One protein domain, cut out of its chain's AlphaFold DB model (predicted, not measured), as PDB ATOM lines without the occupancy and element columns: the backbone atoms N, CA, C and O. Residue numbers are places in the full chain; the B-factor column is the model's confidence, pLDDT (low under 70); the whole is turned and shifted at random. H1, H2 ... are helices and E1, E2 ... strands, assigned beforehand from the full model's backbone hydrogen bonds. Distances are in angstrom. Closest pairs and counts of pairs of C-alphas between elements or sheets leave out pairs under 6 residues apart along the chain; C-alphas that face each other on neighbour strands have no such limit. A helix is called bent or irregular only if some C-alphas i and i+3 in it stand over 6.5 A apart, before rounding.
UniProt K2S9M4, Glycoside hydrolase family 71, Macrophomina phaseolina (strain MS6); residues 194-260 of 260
ATOM      1  N   PHE A 194     492.500 228.965 491.142       95.69
ATOM      2  CA  PHE A 194     493.128 230.097 491.835       95.69
ATOM      3  C   PHE A 194     492.334 231.402 491.605       95.69
ATOM      4  O   PHE A 194     492.912 232.493 491.604       95.69
ATOM      5  N   ASP A 195     491.020 231.289 491.404       91.12
ATOM      6  CA  ASP A 195     490.057 232.387 491.243       91.12
ATOM      7  C   ASP A 195     490.198 233.540 492.260       91.12
ATOM      8  O   ASP A 195     490.046 234.712 491.909       91.12
ATOM      9  N   GLY A 196     490.545 233.230 493.510       90.62
ATOM     10  CA  GLY A 196     490.753 234.191 494.595       90.62
ATOM     11  C   GLY A 196     492.018 235.056 494.489       90.62
ATOM     12  O   GLY A 196     492.198 235.965 495.305       90.62
ATOM     13  N   THR A 197     492.902 234.809 493.517       94.88
ATOM     14  CA  THR A 197     494.212 235.480 493.421       94.88
ATOM     15  C   THR A 197     494.199 236.735 492.533       94.88
ATOM     16  O   THR A 197     493.601 236.771 491.458       94.88
ATOM     17  N   GLU A 198     494.896 237.791 492.974       95.44
ATOM     18  CA  GLU A 198     494.953 239.089 492.279       95.44
ATOM     19  C   GLU A 198     495.508 238.949 490.850       95.44
ATOM     20  O   GLU A 198     496.644 238.517 490.660       95.44
ATOM     21  N   GLY A 199     494.707 239.333 489.850       95.31
ATOM     22  CA  GLY A 199     495.060 239.262 488.427       95.31
ATOM     23  C   GLY A 199     494.668 237.963 487.705       95.31
ATOM     24  O   GLY A 199     494.928 237.866 486.505       95.31
ATOM     25  N   TYR A 200     494.027 236.994 488.382       95.31
ATOM     26  CA  TYR A 200     493.562 235.737 487.767       95.31
ATOM     27  C   TYR A 200     492.596 235.993 486.598       95.31
ATOM     28  O   TYR A 200     492.911 235.663 485.454       95.31
ATOM     29  N   TYR A 201     491.455 236.646 486.865       93.38
ATOM     30  CA  TYR A 201     490.398 236.887 485.870       93.38
ATOM     31  C   TYR A 201     490.829 237.807 484.719       93.38
ATOM     32  O   TYR A 201     490.345 237.661 483.599       93.38
ATOM     33  N   ASP A 202     491.775 238.715 484.968       95.62
ATOM     34  CA  ASP A 202     492.350 239.598 483.947       95.62
ATOM     35  C   ASP A 202     493.428 238.904 483.090       95.62
ATOM     36  O   ASP A 202     493.895 239.472 482.100       95.62
ATOM     37  N   SER A 203     493.843 237.680 483.451       95.81
ATOM     38  CA  SER A 203     495.009 236.995 482.877       95.81
ATOM     39  C   SER A 203     496.272 237.883 482.913       95.81
ATOM     40  O   SER A 203     497.030 237.960 481.935       95.81
ATOM     41  N   ASP A 204     496.501 238.573 484.032       98.00
ATOM     42  CA  ASP A 204     497.548 239.592 484.136       98.00
ATOM     43  C   ASP A 204     498.961 239.012 483.868       98.00
ATOM     44  O   ASP A 204     499.295 237.920 484.346       98.00
ATOM     45  N   PRO A 205     499.846 239.706 483.120       97.75
ATOM     46  CA  PRO A 205     501.202 239.219 482.859       97.75
ATOM     47  C   PRO A 205     502.041 238.985 484.126       97.75
ATOM     48  O   PRO A 205     502.899 238.101 484.135       97.75
ATOM     49  N   GLY A 206     501.804 239.753 485.192       98.00
ATOM     50  CA  GLY A 206     502.394 239.567 486.515       98.00
ATOM     51  C   GLY A 206     501.852 238.333 487.236       98.00
ATOM     52  O   GLY A 206     502.642 237.600 487.835       98.00
ATOM     53  N   TRP A 207     500.551 238.037 487.102       97.94
ATOM     54  CA  TRP A 207     499.960 236.778 487.577       97.94
ATOM     55  C   TRP A 207     500.667 235.580 486.929       97.94
ATOM     56  O   TRP A 207     501.210 234.718 487.625       97.94
ATOM     57  N   TRP A 208     500.779 235.567 485.596       98.12
ATOM     58  CA  TRP A 208     501.475 234.493 484.878       98.12
ATOM     59  C   TRP A 208     502.965 234.422 485.232       98.12
ATOM     60  O   TRP A 208     503.492 233.331 485.460       98.12
ATOM     61  N   ALA A 209     503.652 235.561 485.365       97.69
ATOM     62  CA  ALA A 209     505.041 235.603 485.820       97.69
ATOM     63  C   ALA A 209     505.236 234.969 487.212       97.69
ATOM     64  O   ALA A 209     506.260 234.323 487.440       97.69
ATOM     65  N   HIS A 210     504.262 235.113 488.115       97.75
ATOM     66  CA  HIS A 210     504.300 234.548 489.464       97.75
ATOM     67  C   HIS A 210     503.943 233.049 489.502       97.75
ATOM     68  O   HIS A 210     504.609 232.284 490.203       97.75
ATOM     69  N   TRP A 211     502.925 232.621 488.747       98.00
ATOM     70  CA  TRP A 211     502.279 231.311 488.916       98.00
ATOM     71  C   TRP A 211     502.606 230.248 487.856       98.00
ATOM     72  O   TRP A 211     502.491 229.057 488.147       98.00
ATOM     73  N   GLN A 212     503.043 230.617 486.644       96.56
ATOM     74  CA  GLN A 212     503.133 229.679 485.502       96.56
ATOM     75  C   GLN A 212     504.048 228.456 485.711       96.56
ATOM     76  O   GLN A 212     503.884 227.445 485.029       96.56
ATOM     77  N   ASN A 213     505.022 228.551 486.621       96.56
ATOM     78  CA  ASN A 213     505.955 227.467 486.944       96.56
ATOM     79  C   ASN A 213     505.454 226.576 488.094       96.56
ATOM     80  O   ASN A 213     505.971 225.482 488.284       96.56
ATOM     81  N   THR A 214     504.452 227.037 488.845       97.69
ATOM     82  CA  THR A 214     503.856 226.328 489.984       97.69
ATOM     83  C   THR A 214     502.689 225.442 489.561       97.69
ATOM     84  O   THR A 214     502.474 224.395 490.166       97.69
ATOM     85  N   VAL A 215     501.963 225.815 488.504       97.81
ATOM     86  CA  VAL A 215     500.788 225.079 488.010       97.81
ATOM     87  C   VAL A 215     501.059 224.427 486.657       97.81
ATOM     88  O   VAL A 215     501.742 225.001 485.807       97.81
ATOM     89  N   ASP A 216     500.504 223.241 486.416       98.25
ATOM     90  CA  ASP A 216     500.611 222.562 485.118       98.25
ATOM     91  C   ASP A 216     499.479 222.972 484.167       98.25
ATOM     92  O   ASP A 216     499.649 222.906 482.952       98.25
ATOM     93  N   GLY A 217     498.373 223.479 484.720       96.75
ATOM     94  CA  GLY A 217     497.233 224.090 484.036       96.75
ATOM     95  C   GLY A 217     496.407 224.944 485.000       96.75
ATOM     96  O   GLY A 217     496.813 225.139 486.142       96.75
ATOM     97  N   LEU A 218     495.242 225.420 484.563       96.19
ATOM     98  CA  LEU A 218     494.266 226.093 485.429       96.19
ATOM     99  C   LEU A 218     492.882 225.457 485.349       96.19
ATOM    100  O   LEU A 218     492.510 224.865 484.339       96.19
ATOM    101  N   ALA A 219     492.115 225.582 486.422       91.31
ATOM    102  CA  ALA A 219     490.722 225.187 486.476       91.31
ATOM    103  C   ALA A 219     489.861 226.319 487.034       91.31
ATOM    104  O   ALA A 219     490.373 227.292 487.586       91.31
ATOM    105  N   SER A 220     488.554 226.150 486.884       87.56
ATOM    106  CA  SER A 220     487.510 227.037 487.390       87.56
ATOM    107  C   SER A 220     486.307 226.199 487.831       87.56
ATOM    108  O   SER A 220     486.196 225.020 487.470       87.56
ATOM    109  N   TRP A 221     485.426 226.791 488.636       85.25
ATOM    110  CA  TRP A 221     484.081 226.274 488.914       85.25
ATOM    111  C   TRP A 221     482.991 227.292 488.561       85.25
ATOM    112  O   TRP A 221     481.841 227.097 488.939       85.25
ATOM    113  N   GLU A 222     483.320 228.376 487.860       82.62
ATOM    114  CA  GLU A 222     482.413 229.507 487.632       82.62
ATOM    115  C   GLU A 222     481.093 229.076 486.980       82.62
ATOM    116  O   GLU A 222     480.020 229.530 487.382       82.62
ATOM    117  N   SER A 223     481.157 228.114 486.054       80.19
ATOM    118  CA  SER A 223     479.981 227.579 485.359       80.19
ATOM    119  C   SER A 223     479.118 226.622 486.197       80.19
ATOM    120  O   SER A 223     477.943 226.416 485.881       80.19
ATOM    121  N   ALA A 224     479.649 226.080 487.300       76.31
ATOM    122  CA  ALA A 224     478.930 225.168 488.192       76.31
ATOM    123  C   ALA A 224     477.836 225.867 489.021       76.31
ATOM    124  O   ALA A 224     476.989 225.213 489.641       76.31
ATOM    125  N   TRP A 225     477.821 227.205 489.060       69.25
ATOM    126  CA  TRP A 225     476.852 227.940 489.865       69.25
ATOM    127  C   TRP A 225     476.490 229.336 489.353       69.25
ATOM    128  O   TRP A 225     477.337 230.048 488.832       69.25
ATOM    129  N   PRO A 226     475.234 229.769 489.590       67.81
ATOM    130  CA  PRO A 226     474.799 231.118 489.259       67.81
ATOM    131  C   PRO A 226     475.457 232.157 490.174       67.81
ATOM    132  O   PRO A 226     475.774 231.859 491.330       67.81
ATOM    133  N   PHE A 227     475.546 233.385 489.668       72.69
ATOM    134  CA  PHE A 227     476.215 234.535 490.264       72.69
ATOM    135  C   PHE A 227     475.888 234.770 491.748       72.69
ATOM    136  O   PHE A 227     474.727 234.872 492.165       72.69
ATOM    137  N   ARG A 228     476.939 234.935 492.555       66.00
ATOM    138  CA  ARG A 228     476.913 235.181 494.000       66.00
ATOM    139  C   ARG A 228     477.928 236.265 494.356       66.00
ATOM    140  O   ARG A 228     479.117 236.005 494.481       66.00
ATOM    141  N   ALA A 229     477.440 237.483 494.585       64.62
ATOM    142  CA  ALA A 229     478.209 238.574 495.200       64.62
ATOM    143  C   ALA A 229     479.578 238.904 494.546       64.62
ATOM    144  O   ALA A 229     480.450 239.439 495.228       64.62
ATOM    145  N   GLY A 230     479.749 238.629 493.247       64.56
ATOM    146  CA  GLY A 230     480.993 238.859 492.500       64.56
ATOM    147  C   GLY A 230     481.622 237.607 491.878       64.56
ATOM    148  O   GLY A 230     482.504 237.764 491.047       64.56
ATOM    149  N   TYR A 231     481.149 236.410 492.241       67.06
ATOM    150  CA  TYR A 231     481.648 235.106 491.776       67.06
ATOM    151  C   TYR A 231     480.540 234.307 491.072       67.06
ATOM    152  O   TYR A 231     479.365 234.517 491.378       67.06
ATOM    153  N   GLY A 232     480.885 233.347 490.220       73.12
ATOM    154  CA  GLY A 232     479.967 232.512 489.443       73.12
ATOM    155  C   GLY A 232     479.438 233.191 488.175       73.12
ATOM    156  O   GLY A 232     479.264 234.412 488.128       73.12
ATOM    157  N   GLY A 233     479.113 232.387 487.160       75.44
ATOM    158  CA  GLY A 233     478.512 232.858 485.910       75.44
ATOM    159  C   GLY A 233     477.096 233.432 486.083       75.44
ATOM    160  O   GLY A 233     476.409 233.164 487.070       75.44
ATOM    161  N   GLU A 234     476.609 234.223 485.120       80.94
ATOM    162  CA  GLU A 234     475.304 234.911 485.212       80.94
ATOM    163  C   GLU A 234     474.127 233.925 485.398       80.94
ATOM    164  O   GLU A 234     473.118 234.236 486.040       80.94
ATOM    165  N   TYR A 235     474.274 232.702 484.887       79.50
ATOM    166  CA  TYR A 235     473.323 231.595 484.985       79.50
ATOM    167  C   TYR A 235     474.072 230.246 485.056       79.50
ATOM    168  O   TYR A 235     475.250 230.186 484.718       79.50
ATOM    169  N   PRO A 236     473.428 229.141 485.487       73.12
ATOM    170  CA  PRO A 236     474.080 227.829 485.526       73.12
ATOM    171  C   PRO A 236     474.580 227.406 484.137       73.12
ATOM    172  O   PRO A 236     473.810 227.432 483.173       73.12
ATOM    173  N   GLY A 237     475.848 227.008 484.043       74.81
ATOM    174  CA  GLY A 237     476.523 226.698 482.782       74.81
ATOM    175  C   GLY A 237     477.011 227.918 481.987       74.81
ATOM    176  O   GLY A 237     477.438 227.741 480.846       74.81
ATOM    177  N   ASP A 238     476.951 229.134 482.539       81.94
ATOM    178  CA  ASP A 238     477.635 230.290 481.952       81.94
ATOM    179  C   ASP A 238     479.153 230.174 482.155       81.94
ATOM    180  O   ASP A 238     479.637 230.053 483.277       81.94
ATOM    181  N   VAL A 239     479.885 230.219 481.045       85.31
ATOM    182  CA  VAL A 239     481.353 230.130 480.975       85.31
ATOM    183  C   VAL A 239     481.998 231.474 480.630       85.31
ATOM    184  O   VAL A 239     483.203 231.545 480.395       85.31
ATOM    185  N   SER A 240     481.216 232.558 480.564       88.06
ATOM    186  CA  SER A 240     481.741 233.892 480.255       88.06
ATOM    187  C   SER A 240     482.822 234.400 481.232       88.06
ATOM    188  O   SER A 240     483.748 235.059 480.748       88.06
ATOM    189  N   PRO A 241     482.827 234.057 482.545       87.88
ATOM    190  CA  PRO A 241     483.938 234.409 483.439       87.88
ATOM    191  C   PRO A 241     485.270 233.734 483.070       87.88
ATOM    192  O   PRO A 241     486.339 234.265 483.373       87.88
ATOM    193  N   ASP A 242     485.218 232.584 482.391       90.12
ATOM    194  CA  ASP A 242     486.391 231.769 482.066       90.12
ATOM    195  C   ASP A 242     487.154 232.279 480.832       90.12
ATOM    196  O   ASP A 242     488.335 231.965 480.671       90.12
ATOM    197  N   GLU A 243     486.512 233.044 479.936       92.69
ATOM    198  CA  GLU A 243     487.027 233.328 478.582       92.69
ATOM    199  C   GLU A 243     488.428 233.965 478.580       92.69
ATOM    200  O   GLU A 243     489.321 233.522 477.846       92.69
ATOM    201  N   THR A 244     488.648 234.976 479.424       95.75
ATOM    202  CA  THR A 244     489.938 235.680 479.534       95.75
ATOM    203  C   THR A 244     491.037 234.758 480.064       95.75
ATOM    204  O   THR A 244     492.147 234.735 479.525       95.75
ATOM    205  N   VAL A 245     490.731 233.953 481.084       94.69
ATOM    206  CA  VAL A 245     491.707 233.079 481.754       94.69
ATOM    207  C   VAL A 245     492.039 231.860 480.893       94.69
ATOM    208  O   VAL A 245     493.207 231.491 480.767       94.69
ATOM    209  N   LEU A 246     491.042 231.298 480.204       94.50
ATOM    210  CA  LEU A 246     491.189 230.273 479.170       94.50
ATOM    211  C   LEU A 246     492.116 230.744 478.040       94.50
ATOM    212  O   LEU A 246     493.014 230.004 477.617       94.50
ATOM    213  N   GLN A 247     491.943 231.980 477.560       95.94
ATOM    214  CA  GLN A 247     492.829 232.566 476.553       95.94
ATOM    215  C   GLN A 247     494.247 232.790 477.108       95.94
ATOM    216  O   GLN A 247     495.227 232.510 476.411       95.94
ATOM    217  N   GLY A 248     494.368 233.223 478.366       96.56
ATOM    218  CA  GLY A 248     495.629 233.333 479.101       96.56
ATOM    219  C   GLY A 248     496.394 232.014 479.195       96.56
ATOM    220  O   GLY A 248     497.567 231.947 478.820       96.56
ATOM    221  N   ALA A 249     495.715 230.948 479.619       96.06
ATOM    222  CA  ALA A 249     496.272 229.604 479.723       96.06
ATOM    223  C   ALA A 249     496.705 229.077 478.348       96.06
ATOM    224  O   ALA A 249     497.839 228.623 478.185       96.06
ATOM    225  N   THR A 250     495.857 229.260 477.330       95.00
ATOM    226  CA  THR A 250     496.167 228.912 475.935       95.00
ATOM    227  C   THR A 250     497.438 229.615 475.446       95.00
ATOM    228  O   THR A 250     498.312 228.968 474.865       95.00
ATOM    229  N   ASN A 251     497.596 230.912 475.733       97.00
ATOM    230  CA  ASN A 251     498.786 231.688 475.358       97.00
ATOM    231  C   ASN A 251     500.072 231.184 476.041       97.00
ATOM    232  O   ASN A 251     501.147 231.269 475.448       97.00
ATOM    233  N   HIS A 252     499.966 230.616 477.244       96.81
ATOM    234  CA  HIS A 252     501.083 230.014 477.985       96.81
ATOM    235  C   HIS A 252     501.234 228.500 477.743       96.81
ATOM    236  O   HIS A 252     502.033 227.846 478.412       96.81
ATOM    237  N   SER A 253     500.505 227.929 476.771       95.88
ATOM    238  CA  SER A 253     500.490 226.483 476.474       95.88
ATOM    239  C   SER A 253     500.080 225.609 477.671       95.88
ATOM    240  O   SER A 253     500.532 224.473 477.813       95.88
ATOM    241  N   LYS A 254     499.210 226.146 478.530       95.31
ATOM    242  CA  LYS A 254     498.628 225.490 479.702       95.31
ATOM    243  C   LYS A 254     497.195 225.037 479.377       95.31
ATOM    244  O   LYS A 254     496.447 225.808 478.774       95.31
ATOM    245  N   PRO A 255     496.777 223.817 479.756       93.62
ATOM    246  CA  PRO A 255     495.382 223.409 479.663       93.62
ATOM    247  C   PRO A 255     494.522 224.202 480.654       93.62
ATOM    248  O   PRO A 255     494.995 224.618 481.715       93.62
ATOM    249  N   TYR A 256     493.248 224.358 480.304       92.75
ATOM    250  CA  TYR A 256     492.237 224.995 481.138       92.75
ATOM    251  C   TYR A 256     491.037 224.056 481.316       92.75
ATOM    252  O   TYR A 256     490.584 223.454 480.339       92.75
ATOM    253  N   MET A 257     490.533 223.915 482.541       87.75
ATOM    254  CA  MET A 257     489.429 223.018 482.894       87.75
ATOM    255  C   MET A 257     488.244 223.800 483.473       87.75
ATOM    256  O   MET A 257     488.251 224.186 484.640       87.75
ATOM    257  N   ILE A 258     487.199 223.961 482.664       83.75
ATOM    258  CA  ILE A 258     485.889 224.450 483.113       83.75
ATOM    259  C   ILE A 258     485.147 223.279 483.769       83.75
ATOM    260  O   ILE A 258     485.006 222.221 483.147       83.75
ATOM    261  N   ARG A 259     484.680 223.455 485.009       71.38
ATOM    262  CA  ARG A 259     483.859 222.466 485.730       71.38
ATOM    263  C   ARG A 259     482.393 222.883 485.758       71.38
ATOM    264  O   ARG A 259     482.095 224.072 485.892       71.38
ATOM    265  N   MET A 260     481.518 221.883 485.633       59.44
ATOM    266  CA  MET A 260     480.053 221.986 485.553       59.44
ATOM    267  C   MET A 260     479.398 221.112 486.629       59.44
ATOM    268  O   MET A 260     479.943 220.016 486.913       59.44
TER     269      MET A 260
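Overview. This is residues 194 to 260 of the 260 residues of the protein "Glycoside hydrolase family 71" of Macrophomina phaseolina (strain MS6) (UniProt K2S9M4). With little regular structure, this domain is a tiny sheet of two parallel strands, E1 and E2, with helix H2 packed on it, short helix H1 towards one end and the loop of residues 221 to 239 at the other. The 67 printed residues, 25 in named elements, are of mixed class, in the order H1, E1, H2, E2. The whole is compact, radius of gyration of the C-alphas 11.6 A, spanning 32 by 20 by 16 A.

Arrangement. H1, residues 205 to 211, is only just apart from H2, residues 240 to 251, at 8.3 A. E1, residues 218 to 220, and E2, residues 256 to 258, are parallel; N 257 and O 218 are within hydrogen-bond range, 2.8 A. E1, H2 and E2 form a strand-helix-strand unit, parallel strands with a helix between, its crossover right-handed. The closest C-alphas of H2 and E2, Leu 246 and Tyr 256, are 5.7 A apart. Every O i to N i+4 pair is within hydrogen-bond range in H1, 6 of 8 in H2, which is irregular: C-alphas 241 and 244 are 7.3 A apart.

Along the chain. From first to last C-alpha, H1 measures 10.0 A, beginning at (501.202, 239.219, 482.859), E1 7.1 A, H2 17.9 A and E2 6.7 A, ending at (485.889, 224.450, 483.113).

Size, cuts and confidence. The C-alphas farthest apart, of Asn 213 and Tyr 235, are 33.0 A apart. The printed part has no cut; the link E1 to H2 is long. Residues 225 to 226, 228 to 231 and 260 have pLDDT under 70.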